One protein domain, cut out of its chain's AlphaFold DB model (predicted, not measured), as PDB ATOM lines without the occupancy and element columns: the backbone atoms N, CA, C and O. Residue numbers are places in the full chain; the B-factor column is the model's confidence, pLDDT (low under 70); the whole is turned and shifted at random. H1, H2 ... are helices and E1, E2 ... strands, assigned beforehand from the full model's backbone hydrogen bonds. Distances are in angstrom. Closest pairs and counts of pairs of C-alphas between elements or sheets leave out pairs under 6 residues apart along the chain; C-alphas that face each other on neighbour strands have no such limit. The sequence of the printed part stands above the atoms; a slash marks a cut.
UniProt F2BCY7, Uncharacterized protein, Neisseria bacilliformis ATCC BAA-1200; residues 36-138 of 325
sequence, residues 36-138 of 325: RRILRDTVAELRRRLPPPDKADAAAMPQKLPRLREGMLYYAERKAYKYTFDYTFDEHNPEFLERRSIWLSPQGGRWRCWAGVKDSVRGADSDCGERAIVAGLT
ATOM      1  N   ARG A  36     -15.585  43.090  39.346       75.75
ATOM      2  CA  ARG A  36     -15.268  41.723  38.884       75.75
ATOM      3  C   ARG A  36     -16.487  41.030  38.288       75.75
ATOM      4  O   ARG A  36     -16.383  40.408  37.234       75.75
ATOM      5  N   ARG A  37     -17.636  41.135  38.962       76.31
ATOM      6  CA  ARG A  37     -18.906  40.563  38.498       76.31
ATOM      7  C   ARG A  37     -19.326  41.190  37.172       76.31
ATOM      8  O   ARG A  37     -19.586  40.463  36.225       76.31
ATOM      9  N   ILE A  38     -19.283  42.523  37.080       79.38
ATOM     10  CA  ILE A  38     -19.582  43.262  35.847       79.38
ATOM     11  C   ILE A  38     -18.685  42.785  34.702       79.38
ATOM     12  O   ILE A  38     -19.200  42.436  33.646       79.38
ATOM     13  N   LEU A  39     -17.365  42.720  34.913       82.31
ATOM     14  CA  LEU A  39     -16.427  42.246  33.895       82.31
ATOM     15  C   LEU A  39     -16.758  40.821  33.437       82.31
ATOM     16  O   LEU A  39     -16.848  40.574  32.236       82.31
ATOM     17  N   ARG A  40     -16.955  39.898  34.385       84.50
ATOM     18  CA  ARG A  40     -17.278  38.494  34.103       84.50
ATOM     19  C   ARG A  40     -18.565  38.368  33.290       84.50
ATOM     20  O   ARG A  40     -18.568  37.694  32.263       84.50
ATOM     21  N   ASP A  41     -19.628  39.040  33.723       84.31
ATOM     22  CA  ASP A  41     -20.935  38.996  33.068       84.31
ATOM     23  C   ASP A  41     -20.855  39.571  31.648       84.31
ATOM     24  O   ASP A  41     -21.364  38.969  30.703       84.31
ATOM     25  N   THR A  42     -20.154  40.695  31.472       86.56
ATOM     26  CA  THR A  42     -19.964  41.323  30.158       86.56
ATOM     27  C   THR A  42     -19.137  40.444  29.217       86.56
ATOM     28  O   THR A  42     -19.490  40.317  28.046       86.56
ATOM     29  N   VAL A  43     -18.072  39.790  29.696       88.94
ATOM     30  CA  VAL A  43     -17.275  38.849  28.885       88.94
ATOM     31  C   VAL A  43     -18.101  37.622  28.492       88.94
ATOM     32  O   VAL A  43     -18.049  37.188  27.338       88.94
ATOM     33  N   ALA A  44     -18.886  37.073  29.420       89.25
ATOM     34  CA  ALA A  44     -19.763  35.938  29.148       89.25
ATOM     35  C   ALA A  44     -20.858  36.288  28.128       89.25
ATOM     36  O   ALA A  44     -21.205  35.460  27.285       89.25
ATOM     37  N   GLU A  45     -21.397  37.505  28.191       90.00
ATOM     38  CA  GLU A  45     -22.377  37.997  27.224       90.00
ATOM     39  C   GLU A  45     -21.752  38.245  25.848       90.00
ATOM     40  O   GLU A  45     -22.306  37.811  24.841       90.00
ATOM     41  N   LEU A  46     -20.565  38.865  25.797       90.81
ATOM     42  CA  LEU A  46     -19.807  39.039  24.556       90.81
ATOM     43  C   LEU A  46     -19.617  37.695  23.860       90.81
ATOM     44  O   LEU A  46     -20.037  37.532  22.720       90.81
ATOM     45  N   ARG A  47     -19.066  36.702  24.567       89.75
ATOM     46  CA  ARG A  47     -18.795  35.367  24.013       89.75
ATOM     47  C   ARG A  47     -20.024  34.690  23.424       89.75
ATOM     48  O   ARG A  47     -19.900  34.034  22.397       89.75
ATOM     49  N   ARG A  48     -21.196  34.865  24.040       91.06
ATOM     50  CA  ARG A  48     -22.459  34.306  23.535       91.06
ATOM     51  C   ARG A  48     -22.897  34.909  22.202       91.06
ATOM     52  O   ARG A  48     -23.623  34.252  21.467       91.06
ATOM     53  N   ARG A  49     -22.472  36.136  21.895       92.19
ATOM     54  CA  ARG A  49     -22.859  36.862  20.677       92.19
ATOM     55  C   ARG A  49     -21.752  36.960  19.632       92.19
ATOM     56  O   ARG A  49     -21.999  37.505  18.561       92.19
ATOM     57  N   LEU A  50     -20.536  36.501  19.933       93.38
ATOM     58  CA  LEU A  50     -19.435  36.583  18.980       93.38
ATOM     59  C   LEU A  50     -19.688  35.672  17.775       93.38
ATOM     60  O   LEU A  50     -20.133  34.535  17.953       93.38
ATOM     61  N   PRO A  51     -19.348  36.127  16.557       92.75
ATOM     62  CA  PRO A  51     -19.348  35.248  15.402       92.75
ATOM     63  C   PRO A  51     -18.275  34.155  15.558       92.75
ATOM     64  O   PRO A  51     -17.349  34.289  16.372       92.75
ATOM     65  N   PRO A  52     -18.350  33.077  14.760       92.38
ATOM     66  CA  PRO A  52     -17.241  32.142  14.608       92.38
ATOM     67  C   PRO A  52     -15.924  32.890  14.299       92.38
ATOM     68  O   PRO A  52     -15.952  33.827  13.497       92.38
ATOM     69  N   PRO A  53     -14.776  32.536  14.919       91.00
ATOM     70  CA  PRO A  53     -13.515  33.273  14.748       91.00
ATOM     71  C   PRO A  53     -13.027  33.400  13.297       91.00
ATOM     72  O   PRO A  53     -12.382  34.382  12.950       91.00
ATOM     73  N   ASP A  54     -13.328  32.414  12.453       87.06
ATOM     74  CA  ASP A  54     -13.035  32.377  11.014       87.06
ATOM     75  C   ASP A  54     -13.928  33.316  10.188       87.06
ATOM     76  O   ASP A  54     -13.585  33.678   9.066       87.06
ATOM     77  N   LYS A  55     -15.051  33.752  10.764       84.25
ATOM     78  CA  LYS A  55     -16.003  34.713  10.192       84.25
ATOM     79  C   LYS A  55     -15.984  36.044  10.945       84.25
ATOM     80  O   LYS A  55     -16.963  36.789  10.915       84.25
ATOM     81  N   ALA A  56     -14.896  36.323  11.662       81.88
ATOM     82  CA  ALA A  56     -14.721  37.574  12.375       81.88
ATOM     83  C   ALA A  56     -14.605  38.731  11.374       81.88
ATOM     84  O   ALA A  56     -13.559  38.961  10.771       81.88
ATOM     85  N   ASP A  57     -15.697  39.470  11.227       80.69
ATOM     86  CA  ASP A  57     -15.747  40.740  10.521       80.69
ATOM     87  C   ASP A  57     -16.351  41.808  11.436       80.69
ATOM     88  O   ASP A  57     -17.222  41.522  12.257       80.69
ATOM     89  N   ALA A  58     -15.895  43.053  11.297       73.00
ATOM     90  CA  ALA A  58     -16.342  44.165  12.128       73.00
ATOM     91  C   ALA A  58     -17.861  44.396  12.050       73.00
ATOM     92  O   ALA A  58     -18.435  44.844  13.042       73.00
ATOM     93  N   ALA A  59     -18.511  44.074  10.922       74.12
ATOM     94  CA  ALA A  59     -19.965  44.161  10.784       74.12
ATOM     95  C   ALA A  59     -20.706  43.037  11.532       74.12
ATOM     96  O   ALA A  59     -21.808  43.252  12.028       74.12
ATOM     97  N   ALA A  60     -20.088  41.859  11.661       83.56
ATOM     98  CA  ALA A  60     -20.646  40.714  12.386       83.56
ATOM     99  C   ALA A  60     -20.438  40.803  13.909       83.56
ATOM    100  O   ALA A  60     -21.041  40.044  14.668       83.56
ATOM    101  N   MET A  61     -19.574  41.711  14.373       87.94
ATOM    102  CA  MET A  61     -19.322  41.908  15.799       87.94
ATOM    103  C   MET A  61     -20.540  42.529  16.507       87.94
ATOM    104  O   MET A  61     -21.201  43.404  15.942       87.94
ATOM    105  N   PRO A  62     -20.820  42.162  17.774       89.31
ATOM    106  CA  PRO A  62     -21.870  42.798  18.567       89.31
ATOM    107  C   PRO A  62     -21.659  44.314  18.685       89.31
ATOM    108  O   PRO A  62     -20.598  44.742  19.136       89.31
ATOM    109  N   GLN A  63     -22.662  45.114  18.313       82.00
ATOM    110  CA  GLN A  63     -22.581  46.587  18.356       82.00
ATOM    111  C   GLN A  63     -23.258  47.201  19.588       82.00
ATOM    112  O   GLN A  63     -22.872  48.275  20.033       82.00
ATOM    113  N   LYS A  64     -24.274  46.537  20.152       82.62
ATOM    114  CA  LYS A  64     -25.064  47.052  21.280       82.62
ATOM    115  C   LYS A  64     -25.085  46.039  22.409       82.62
ATOM    116  O   LYS A  64     -25.692  44.972  22.284       82.62
ATOM    117  N   LEU A  65     -24.410  46.374  23.503       81.19
ATOM    118  CA  LEU A  65     -24.290  45.526  24.682       81.19
ATOM    119  C   LEU A  65     -24.478  46.354  25.958       81.19
ATOM    120  O   LEU A  65     -23.950  47.461  26.039       81.19
ATOM    121  N   PRO A  66     -25.193  45.832  26.970       78.25
ATOM    122  CA  PRO A  66     -25.349  46.528  28.241       78.25
ATOM    123  C   PRO A  66     -23.994  46.842  28.881       78.25
ATOM    124  O   PRO A  66     -23.102  45.993  28.886       78.25
ATOM    125  N   ARG A  67     -23.872  48.032  29.488       74.50
ATOM    126  CA  ARG A  67     -22.669  48.508  30.206       74.50
ATOM    127  C   ARG A  67     -21.433  48.729  29.326       74.50
ATOM    128  O   ARG A  67     -20.376  49.075  29.852       74.50
ATOM    129  N   LEU A  68     -21.543  48.524  28.018       80.12
ATOM    130  CA  LEU A  68     -20.525  48.878  27.040       80.12
ATOM    131  C   LEU A  68     -21.017  50.073  26.237       80.12
ATOM    132  O   LEU A  68     -22.213  50.221  25.994       80.12
ATOM    133  N   ARG A  69     -20.075  50.908  25.808       76.31
ATOM    134  CA  ARG A  69     -20.362  51.957  24.837       76.31
ATOM    135  C   ARG A  69     -20.847  51.340  23.535       76.31
ATOM    136  O   ARG A  69     -20.498  50.203  23.209       76.31
ATOM    137  N   GLU A  70     -21.644  52.105  22.800       75.12
ATOM    138  CA  GLU A  70     -22.131  51.677  21.496       75.12
ATOM    139  C   GLU A  70     -20.957  51.469  20.529       75.12
ATOM    140  O   GLU A  70     -20.105  52.338  20.342       75.12
ATOM    141  N   GLY A  71     -20.927  50.290  19.915       77.94
ATOM    142  CA  GLY A  71     -19.934  49.890  18.932       77.94
ATOM    143  C   GLY A  71     -18.662  49.250  19.498       77.94
ATOM    144  O   GLY A  71     -18.468  49.053  20.697       77.94
ATOM    145  N   MET A  72     -17.776  48.900  18.569       87.50
ATOM    146  CA  MET A  72     -16.426  48.405  18.831       87.50
ATOM    147  C   MET A  72     -15.399  49.137  17.965       87.50
ATOM    148  O   MET A  72     -15.718  49.698  16.918       87.50
ATOM    149  N   LEU A  73     -14.137  49.110  18.372       84.81
ATOM    150  CA  LEU A  73     -13.036  49.600  17.547       84.81
ATOM    151  C   LEU A  73     -12.209  48.417  17.051       84.81
ATOM    152  O   LEU A  73     -11.843  47.554  17.844       84.81
ATOM    153  N   TYR A  74     -11.897  48.383  15.756       86.12
ATOM    154  CA  TYR A  74     -11.020  47.362  15.182       86.12
ATOM    155  C   TYR A  74      -9.612  47.928  14.986       86.12
ATOM    156  O   TYR A  74      -9.438  48.915  14.272       86.12
ATOM    157  N   TYR A  75      -8.629  47.282  15.607       86.44
ATOM    158  CA  TYR A  75      -7.208  47.611  15.537       86.44
ATOM    159  C   TYR A  75      -6.531  46.620  14.595       86.44
ATOM    160  O   TYR A  75      -6.296  45.466  14.959       86.44
ATOM    161  N   ALA A  76      -6.252  47.062  13.368       81.56
ATOM    162  CA  ALA A  76      -5.732  46.200  12.309       81.56
ATOM    163  C   ALA A  76      -4.336  45.644  12.632       81.56
ATOM    164  O   ALA A  76      -4.100  44.453  12.437       81.56
ATOM    165  N   GLU A  77      -3.450  46.472  13.192       83.31
ATOM    166  CA  GLU A  77      -2.085  46.075  13.575       83.31
ATOM    167  C   GLU A  77      -2.087  44.975  14.648       83.31
ATOM    168  O   GLU A  77      -1.234  44.089  14.645       83.31
ATOM    169  N   ARG A  78      -3.106  44.970  15.516       85.94
ATOM    170  CA  ARG A  78      -3.291  43.976  16.587       85.94
ATOM    171  C   ARG A  78      -4.215  42.826  16.203       85.94
ATOM    172  O   ARG A  78      -4.346  41.877  16.977       85.94
ATOM    173  N   LYS A  79      -4.881  42.910  15.044       88.88
ATOM    174  CA  LYS A  79      -5.964  42.004  14.621       88.88
ATOM    175  C   LYS A  79      -6.969  41.779  15.756       88.88
ATOM    176  O   LYS A  79      -7.265  40.639  16.130       88.88
ATOM    177  N   ALA A  80      -7.421  42.873  16.364       91.00
ATOM    178  CA  ALA A  80      -8.202  42.827  17.593       91.00
ATOM    179  C   ALA A  80      -9.339  43.849  17.619       91.00
ATOM    180  O   ALA A  80      -9.234  44.951  17.086       91.00
ATOM    181  N   TYR A  81     -10.418  43.474  18.296       91.50
ATOM    182  CA  TYR A  81     -11.608  44.279  18.515       91.50
ATOM    183  C   TYR A  81     -11.633  44.748  19.965       91.50
ATOM    184  O   TYR A  81     -11.527  43.930  20.878       91.50
ATOM    185  N   LYS A  82     -11.791  46.050  20.178       90.62
ATOM    186  CA  LYS A  82     -11.870  46.681  21.493       90.62
ATOM    187  C   LYS A  82     -13.300  47.114  21.787       90.62
ATOM    188  O   LYS A  82     -13.887  47.887  21.029       90.62
ATOM    189  N   TYR A  83     -13.783  46.707  22.950       88.06
ATOM    190  CA  TYR A  83     -14.976  47.215  23.610       88.06
ATOM    191  C   TYR A  83     -14.581  48.094  24.793       88.06
ATOM    192  O   TYR A  83     -13.603  47.802  25.485       88.06
ATOM    193  N   THR A  84     -15.350  49.149  25.043       83.88
ATOM    194  CA  THR A  84     -15.105  50.098  26.139       83.88
ATOM    195  C   THR A  84     -16.318  50.120  27.058       83.88
ATOM    196  O   THR A  84     -17.442  50.177  26.565       83.88
ATOM    197  N   PHE A  85     -16.115  50.065  28.374       77.06
ATOM    198  CA  PHE A  85     -17.220  50.178  29.331       77.06
ATOM    199  C   PHE A  85     -17.826  51.585  29.326       77.06
ATOM    200  O   PHE A  85     -17.110  52.580  29.212       77.06
ATOM    201  N   ASP A  86     -19.145  51.651  29.476       69.00
ATOM    202  CA  ASP A  86     -19.911  52.890  29.536       69.00
ATOM    203  C   ASP A  86     -19.986  53.395  30.985       69.00
ATOM    204  O   ASP A  86     -20.666  52.803  31.821       69.00
ATOM    205  N   TYR A  87     -19.218  54.438  31.309       61.09
ATOM    206  CA  TYR A  87     -19.314  55.166  32.576       61.09
ATOM    207  C   TYR A  87     -19.022  56.649  32.336       61.09
ATOM    208  O   TYR A  87     -17.974  57.003  31.800       61.09
ATOM    209  N   THR A  88     -19.933  57.502  32.790       47.19
ATOM    210  CA  THR A  88     -19.870  58.967  32.748       47.19
ATOM    211  C   THR A  88     -18.890  59.514  33.797       47.19
ATOM    212  O   THR A  88     -19.329  59.838  34.891       47.19
ATOM    213  N   PHE A  89     -17.577  59.580  33.540       42.00
ATOM    214  CA  PHE A  89     -16.639  60.407  34.331       42.00
ATOM    215  C   PHE A  89     -15.368  60.751  33.531       42.00
ATOM    216  O   PHE A  89     -14.843  59.899  32.820       42.00
ATOM    217  N   ASP A  90     -14.922  61.999  33.727       40.94
ATOM    218  CA  ASP A  90     -13.913  62.829  33.038       40.94
ATOM    219  C   ASP A  90     -12.849  62.135  32.160       40.94
ATOM    220  O   ASP A  90     -12.146  61.206  32.559       40.94
ATOM    221  N   GLU A  91     -12.712  62.667  30.951       42.81
ATOM    222  CA  GLU A  91     -12.438  61.960  29.699       42.81
ATOM    223  C   GLU A  91     -11.153  62.433  28.985       42.81
ATOM    224  O   GLU A  91     -10.892  62.103  27.825       42.81
ATOM    225  N   HIS A  92     -10.313  63.184  29.698       40.75
ATOM    226  CA  HIS A  92      -9.139  63.874  29.154       40.75
ATOM    227  C   HIS A  92      -7.800  63.131  29.356       40.75
ATOM    228  O   HIS A  92      -6.744  63.713  29.131       40.75
ATOM    229  N   ASN A  93      -7.800  61.858  29.786       39.00
ATOM    230  CA  ASN A  93      -6.558  61.137  30.108       39.00
ATOM    231  C   ASN A  93      -6.233  60.000  29.103       39.00
ATOM    232  O   ASN A  93      -6.991  59.031  29.011       39.00
ATOM    233  N   PRO A  94      -5.094  60.027  28.387       39.16
ATOM    234  CA  PRO A  94      -4.675  58.939  27.493       39.16
ATOM    235  C   PRO A  94      -4.513  57.570  28.193       39.16
ATOM    236  O   PRO A  94      -4.617  56.532  27.538       39.16
ATOM    237  N   GLU A  95      -4.401  57.519  29.531       39.94
ATOM    238  CA  GLU A  95      -4.499  56.267  30.308       39.94
ATOM    239  C   GLU A  95      -5.846  55.514  30.125       39.94
ATOM    240  O   GLU A  95      -5.946  54.333  30.479       39.94
ATOM    241  N   PHE A  96      -6.890  56.146  29.565       50.69
ATOM    242  CA  PHE A  96      -8.192  55.527  29.263       50.69
ATOM    243  C   PHE A  96      -8.200  54.661  27.993       50.69
ATOM    244  O   PHE A  96      -9.129  53.877  27.787       50.69
ATOM    245  N   LEU A  97      -7.172  54.740  27.143       48.34
ATOM    246  CA  LEU A  97      -7.098  53.912  25.933       48.34
ATOM    247  C   LEU A  97      -6.846  52.435  26.256       48.34
ATOM    248  O   LEU A  97      -7.353  51.553  25.559       48.34
ATOM    249  N   GLU A  98      -6.130  52.175  27.344       52.84
ATOM    250  CA  GLU A  98      -5.836  50.835  27.844       52.84
ATOM    251  C   GLU A  98      -6.840  50.377  28.900       52.84
ATOM    252  O   GLU A  98      -7.143  49.191  28.993       52.84
ATOM    253  N   ARG A  99      -7.359  51.296  29.721       62.81
ATOM    254  CA  ARG A  99      -8.168  50.963  30.897       62.81
ATOM    255  C   ARG A  99      -9.666  50.890  30.573       62.81
ATOM    256  O   ARG A  99     -10.162  51.557  29.680       62.81
ATOM    257  N   ARG A 100     -10.398  50.080  31.342       73.81
ATOM    258  CA  ARG A 100     -11.836  49.797  31.199       73.81
ATOM    259  C   ARG A 100     -12.210  49.309  29.799       73.81
ATOM    260  O   ARG A 100     -13.205  49.744  29.219       73.81
ATOM    261  N   SER A 101     -11.420  48.383  29.274       84.19
ATOM    262  CA  SER A 101     -11.667  47.807  27.957       84.19
ATOM    263  C   SER A 101     -11.593  46.287  27.955       84.19
ATOM    264  O   SER A 101     -10.920  45.676  28.788       84.19
ATOM    265  N   ILE A 102     -12.296  45.685  27.002       88.62
ATOM    266  CA  ILE A 102     -12.206  44.264  26.674       88.62
ATOM    267  C   ILE A 102     -11.713  44.175  25.237       88.62
ATOM    268  O   ILE A 102     -12.274  44.807  24.347       88.62
ATOM    269  N   TRP A 103     -10.671  43.386  25.019       91.62
ATOM    270  CA  TRP A 103     -10.076  43.153  23.715       91.62
ATOM    271  C   TRP A 103     -10.284  41.708  23.310       91.62
ATOM    272  O   TRP A 103     -10.075  40.803  24.117       91.62
ATOM    273  N   LEU A 104     -10.668  41.492  22.059       92.75
ATOM    274  CA  LEU A 104     -10.931  40.177  21.497       92.75
ATOM    275  C   LEU A 104     -10.161  40.017  20.193       92.75
ATOM    276  O   LEU A 104     -10.198  40.901  19.345       92.75
ATOM    277  N   SER A 105      -9.475  38.893  20.012       92.19
ATOM    278  CA  SER A 105      -8.743  38.588  18.778       92.19
ATOM    279  C   SER A 105      -8.992  37.133  18.379       92.19
ATOM    280  O   SER A 105      -8.862  36.248  19.236       92.19
ATOM    281  N   PRO A 106      -9.350  36.861  17.113       92.50
ATOM    282  CA  PRO A 106      -9.454  35.502  16.608       92.50
ATOM    283  C   PRO A 106      -8.041  34.953  16.366       92.50
ATOM    284  O   PRO A 106      -7.305  35.431  15.506       92.50
ATOM    285  N   GLN A 107      -7.632  33.948  17.140       89.44
ATOM    286  CA  GLN A 107      -6.314  33.317  17.019       89.44
ATOM    287  C   GLN A 107      -6.447  31.799  17.073       89.44
ATOM    288  O   GLN A 107      -6.994  31.253  18.030       89.44
ATOM    289  N   GLY A 108      -5.931  31.109  16.051       83.75
ATOM    290  CA  GLY A 108      -5.945  29.642  15.995       83.75
ATOM    291  C   GLY A 108      -7.351  29.044  16.114       83.75
ATOM    292  O   GLY A 108      -7.544  28.082  16.851       83.75
ATOM    293  N   GLY A 109      -8.345  29.667  15.469       87.00
ATOM    294  CA  GLY A 109      -9.742  29.217  15.510       87.00
ATOM    295  C   GLY A 109     -10.454  29.442  16.848       87.00
ATOM    296  O   GLY A 109     -11.509  28.859  17.080       87.00
ATOM    297  N   ARG A 110      -9.898  30.262  17.752       90.50
ATOM    298  CA  ARG A 110     -10.499  30.588  19.055       90.50
ATOM    299  C   ARG A 110     -10.470  32.087  19.319       90.50
ATOM    300  O   ARG A 110      -9.554  32.787  18.893       90.50
ATOM    301  N   TRP A 111     -11.442  32.571  20.085       92.19
ATOM    302  CA  TRP A 111     -11.416  33.929  20.616       92.19
ATOM    303  C   TRP A 111     -10.476  34.006  21.811       92.19
ATOM    304  O   TRP A 111     -10.729  33.399  22.854       92.19
ATOM    305  N   ARG A 112      -9.400  34.777  21.676       91.56
ATOM    306  CA  ARG A 112      -8.598  35.201  22.821       91.56
ATOM    307  C   ARG A 112      -9.145  36.509  23.362       91.56
ATOM    308  O   ARG A 112      -9.549  37.371  22.584       91.56
ATOM    309  N   CYS A 113      -9.163  36.627  24.685       91.25
ATOM    310  CA  CYS A 113      -9.665  37.796  25.383       91.25
ATOM    311  C   CYS A 113      -8.573  38.421  26.247       91.25
ATOM    312  O   CYS A 113      -7.822  37.694  26.896       91.25
ATOM    313  N   TRP A 114      -8.539  39.749  26.309       90.56
ATOM    314  CA  TRP A 114      -7.728  40.507  27.257       90.56
ATOM    315  C   TRP A 114      -8.572  41.597  27.900       90.56
ATOM    316  O   TRP A 114      -9.400  42.228  27.242       90.56
ATOM    317  N   ALA A 115      -8.361  41.821  29.192       85.75
ATOM    318  CA  ALA A 115      -9.066  42.849  29.936       85.75
ATOM    319  C   ALA A 115      -8.090  43.959  30.309       85.75
ATOM    320  O   ALA A 115      -7.193  43.792  31.138       85.75
ATOM    321  N   GLY A 116      -8.298  45.122  29.710       81.38
ATOM    322  CA  GLY A 116      -7.626  46.346  30.084       81.38
ATOM    323  C   GLY A 116      -8.248  46.914  31.354       81.38
ATOM    324  O   GLY A 116      -8.929  47.921  31.306       81.38
ATOM    325  N   VAL A 117      -8.113  46.254  32.500       76.06
ATOM    326  CA  VAL A 117      -8.622  46.723  33.805       76.06
ATOM    327  C   VAL A 117      -7.530  46.582  34.863       76.06
ATOM    328  O   VAL A 117      -6.524  45.919  34.629       76.06
ATOM    329  N   LYS A 118      -7.713  47.196  36.041       75.19
ATOM    330  CA  LYS A 118      -6.785  46.995  37.167       75.19
ATOM    331  C   LYS A 118      -6.712  45.506  37.521       75.19
ATOM    332  O   LYS A 118      -7.747  44.846  37.557       75.19
ATOM    333  N   ASP A 119      -5.531  45.006  37.874       75.50
ATOM    334  CA  ASP A 119      -5.333  43.587  38.224       75.50
ATOM    335  C   ASP A 119      -6.239  43.147  39.383       75.50
ATOM    336  O   ASP A 119      -6.813  42.059  39.372       75.50
ATOM    337  N   SER A 120      -6.480  44.055  40.336       70.12
ATOM    338  CA  SER A 120      -7.419  43.841  41.440       70.12
ATOM    339  C   SER A 120      -8.871  43.642  40.991       70.12
ATOM    340  O   SER A 120      -9.638  43.020  41.722       70.12
ATOM    341  N   VAL A 121      -9.259  44.125  39.810       72.56
ATOM    342  CA  VAL A 121     -10.586  43.936  39.196       72.56
ATOM    343  C   VAL A 121     -10.599  42.753  38.231       72.56
ATOM    344  O   VAL A 121     -11.627  42.106  38.106       72.56
ATOM    345  N   ARG A 122      -9.478  42.434  37.577       75.94
ATOM    346  CA  ARG A 122      -9.369  41.232  36.740       75.94
ATOM    347  C   ARG A 122      -9.568  39.976  37.595       75.94
ATOM    348  O   ARG A 122     -10.440  39.164  37.311       75.94
ATOM    349  N   GLY A 123      -8.829  39.882  38.703       66.19
ATOM    350  CA  GLY A 123      -8.775  38.664  39.514       66.19
ATOM    351  C   GLY A 123      -8.023  37.528  38.805       66.19
ATOM    352  O   GLY A 123      -7.783  37.587  37.601       66.19
ATOM    353  N   ALA A 124      -7.619  36.507  39.565       63.03
ATOM    354  CA  ALA A 124      -6.897  35.348  39.028       63.03
ATOM    355  C   ALA A 124      -7.785  34.471  38.123       63.03
ATOM    356  O   ALA A 124      -7.309  33.943  37.126       63.03
ATOM    357  N   ASP A 125      -9.089  34.413  38.411       61.41
ATOM    358  CA  ASP A 125     -10.083  33.603  37.684       61.41
ATOM    359  C   ASP A 125     -10.687  34.339  36.474       61.41
ATOM    360  O   ASP A 125     -11.844  34.135  36.098       61.41
ATOM    361  N   SER A 126      -9.936  35.282  35.907       67.56
ATOM    362  CA  SER A 126     -10.361  36.027  34.730       67.56
ATOM    363  C   SER A 126     -10.208  35.183  33.478       67.56
ATOM    364  O   SER A 126      -9.111  34.809  33.074       67.56
ATOM    365  N   ASP A 127     -11.319  35.036  32.778       71.38
ATOM    366  CA  ASP A 127     -11.416  34.466  31.439       71.38
ATOM    367  C   ASP A 127     -10.757  35.321  30.332       71.38
ATOM    368  O   ASP A 127     -10.770  34.957  29.151       71.38
ATOM    369  N   CYS A 128     -10.185  36.467  30.703       84.00
ATOM    370  CA  CYS A 128      -9.422  37.357  29.840       84.00
ATOM    371  C   CYS A 128      -8.012  37.573  30.406       84.00
ATOM    372  O   CYS A 128      -7.842  37.867  31.590       84.00
ATOM    373  N   GLY A 129      -7.003  37.455  29.543       75.31
ATOM    374  CA  GLY A 129      -5.603  37.683  29.882       75.31
ATOM    375  C   GLY A 129      -5.298  39.137  30.253       75.31
ATOM    376  O   GLY A 129      -6.147  40.031  30.172       75.31
ATOM    377  N   GLU A 130      -4.054  39.375  30.664       68.06
ATOM    378  CA  GLU A 130      -3.576  40.701  31.063       68.06
ATOM    379  C   GLU A 130      -3.503  41.687  29.894       68.06
ATOM    380  O   GLU A 130      -3.624  41.327  28.731       68.06
ATOM    381  N   ARG A 131      -3.223  42.956  30.181       69.50
ATOM    382  CA  ARG A 131      -3.165  44.045  29.196       69.50
ATOM    383  C   ARG A 131      -2.018  43.946  28.160       69.50
ATOM    384  O   ARG A 131      -1.658  44.937  27.546       69.50
ATOM    385  N   ALA A 132      -1.421  42.777  27.935       74.69
ATOM    386  CA  ALA A 132      -0.315  42.611  26.990       74.69
ATOM    387  C   ALA A 132      -0.685  43.053  25.562       74.69
ATOM    388  O   ALA A 132       0.144  43.630  24.868       74.69
ATOM    389  N   ILE A 133      -1.946  42.866  25.148       76.62
ATOM    390  CA  ILE A 133      -2.411  43.306  23.825       76.62
ATOM    391  C   ILE A 133      -2.439  44.825  23.658       76.62
ATOM    392  O   ILE A 133      -2.530  45.279  22.528       76.62
ATOM    393  N   VAL A 134      -2.364  45.620  24.728       71.00
ATOM    394  CA  VAL A 134      -2.356  47.091  24.633       71.00
ATOM    395  C   VAL A 134      -0.967  47.696  24.802       71.00
ATOM    396  O   VAL A 134      -0.803  48.893  24.600       71.00
ATOM    397  N   ALA A 135       0.046  46.882  25.106       75.06
ATOM    398  CA  ALA A 135       1.416  47.361  25.198       75.06
ATOM    399  C   ALA A 135       1.842  48.031  23.877       75.06
ATOM    400  O   ALA A 135       1.624  47.483  22.789       75.06
ATOM    401  N   GLY A 136       2.415  49.233  23.985       73.00
ATOM    402  CA  GLY A 136       2.883  50.010  22.837       73.00
ATOM    403  C   GLY A 136       1.769  50.507  21.910       73.00
ATOM    404  O   GLY A 136       2.022  50.679  20.721       73.00
ATOM    405  N   LEU A 137       0.534  50.675  22.402       77.62
ATOM    406  CA  LEU A 137      -0.544  51.302  21.630       77.62
ATOM    407  C   LEU A 137      -0.207  52.763  21.328       77.62
ATOM    408  O   LEU A 137       0.005  53.556  22.241       77.62
ATOM    409  N   THR A 138      -0.170  53.113  20.042       75.38
ATOM    410  CA  THR A 138       0.116  54.482  19.601       75.38
ATOM    411  C   THR A 138      -1.172  55.278  19.399       75.38
ATOM    412  O   THR A 138      -2.228  54.725  19.077       75.38
TER     413      THR A 138
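What this domain is: This is residues 36 to 138 of the 325 residues of an uncharacterized protein of Neisseria bacilliformis ATCC BAA-1200 (UniProt F2BCY7). What is the main picture? A twisted wall of four strands has the long helix H1 slanting over one face, at E3 and E4, and the short helix H3 on the opposite face. The short helix H2 packs on the first residues of H1, and loop residues 88 to 95 stick out from the body. What is it made of? The printed part has 103 residues, with three named helices and four named strands in the order H1 E1 E2 E3 E4 H2 H3, and the antiparallel sheet E1 - E2 - E3 - E4 is a meander, each strand the antiparallel neighbour of the one before. The class is mixed, helices and strands, with under half of the residues in named elements; the whole is compact, with a radius of gyration of the C-alphas of 12.9 A and spans of 36 by 29 by 25 A.

How they stand to each other: How do the strands pair? E3, residues 101 to 107, and E4, residues 110 to 116, form an antiparallel hairpin at 157 degrees, with N 103 and O 114 within hydrogen-bond range at 2.8 A. E2, residues 80 to 84, and E3 form a hairpin at 161 degrees, with N 81 and O 104 at 2.8 A; edge strand E1, residues 73 to 75, and E2 form one at 147 degrees, with N 73 and O 82 at 2.9 A. What is on the sheet? H1, residues 36 to 49, has a height over the sheet of 10.3 A, over E3 and only just over E4, where 3 of its C-alphas fall, and runs slantwise to the strands, at 40 degrees to E3 on the local plane; the closest C-alphas of H1 and E3 are those of Val 43 and Ile 102, 7.7 A apart. H3, residues 131 to 134, is on the opposite face at a height of 7.7 A; its closest C-alphas with E4 are those of Arg 131 and Gly 116, 5.1 A apart. Where is H2? H2, residues 119 to 122, only just touches H1, with 3 pairs of C-alphas within 8 A, by residues 36 to 39 of H1 alone; the closest are those of Arg 36 and Val 121, 5.2 A apart. Every O i to N i+4 pair of H1 is within hydrogen-bond range, and H2 and H3 are too short for such a pair.

Where its parts are: Which elements are long? E4, residues 110 to 116, measures 19.4 A from first to last C-alpha, E3 18.9 A, E2 13.2 A and H1 20.3 A. Where can the reader find them? H1 begins at C-alpha 36, (-15.268, 41.723, 38.884), and H3 ends at C-alpha 134, (-2.356, 47.091, 24.633).

The domain as a whole: How far does it reach? The two C-alphas farthest apart are those of Asp 90 and Gly 108, 38.1 A. Is it continuous? The printed part has no cut; the links from H1 to E1 and from E2 to E3 are long. Where is confidence low? The mean pLDDT of the printed part is 77.7, and residues 86 to 99, 123 to 126 and 130 to 131 are under 70.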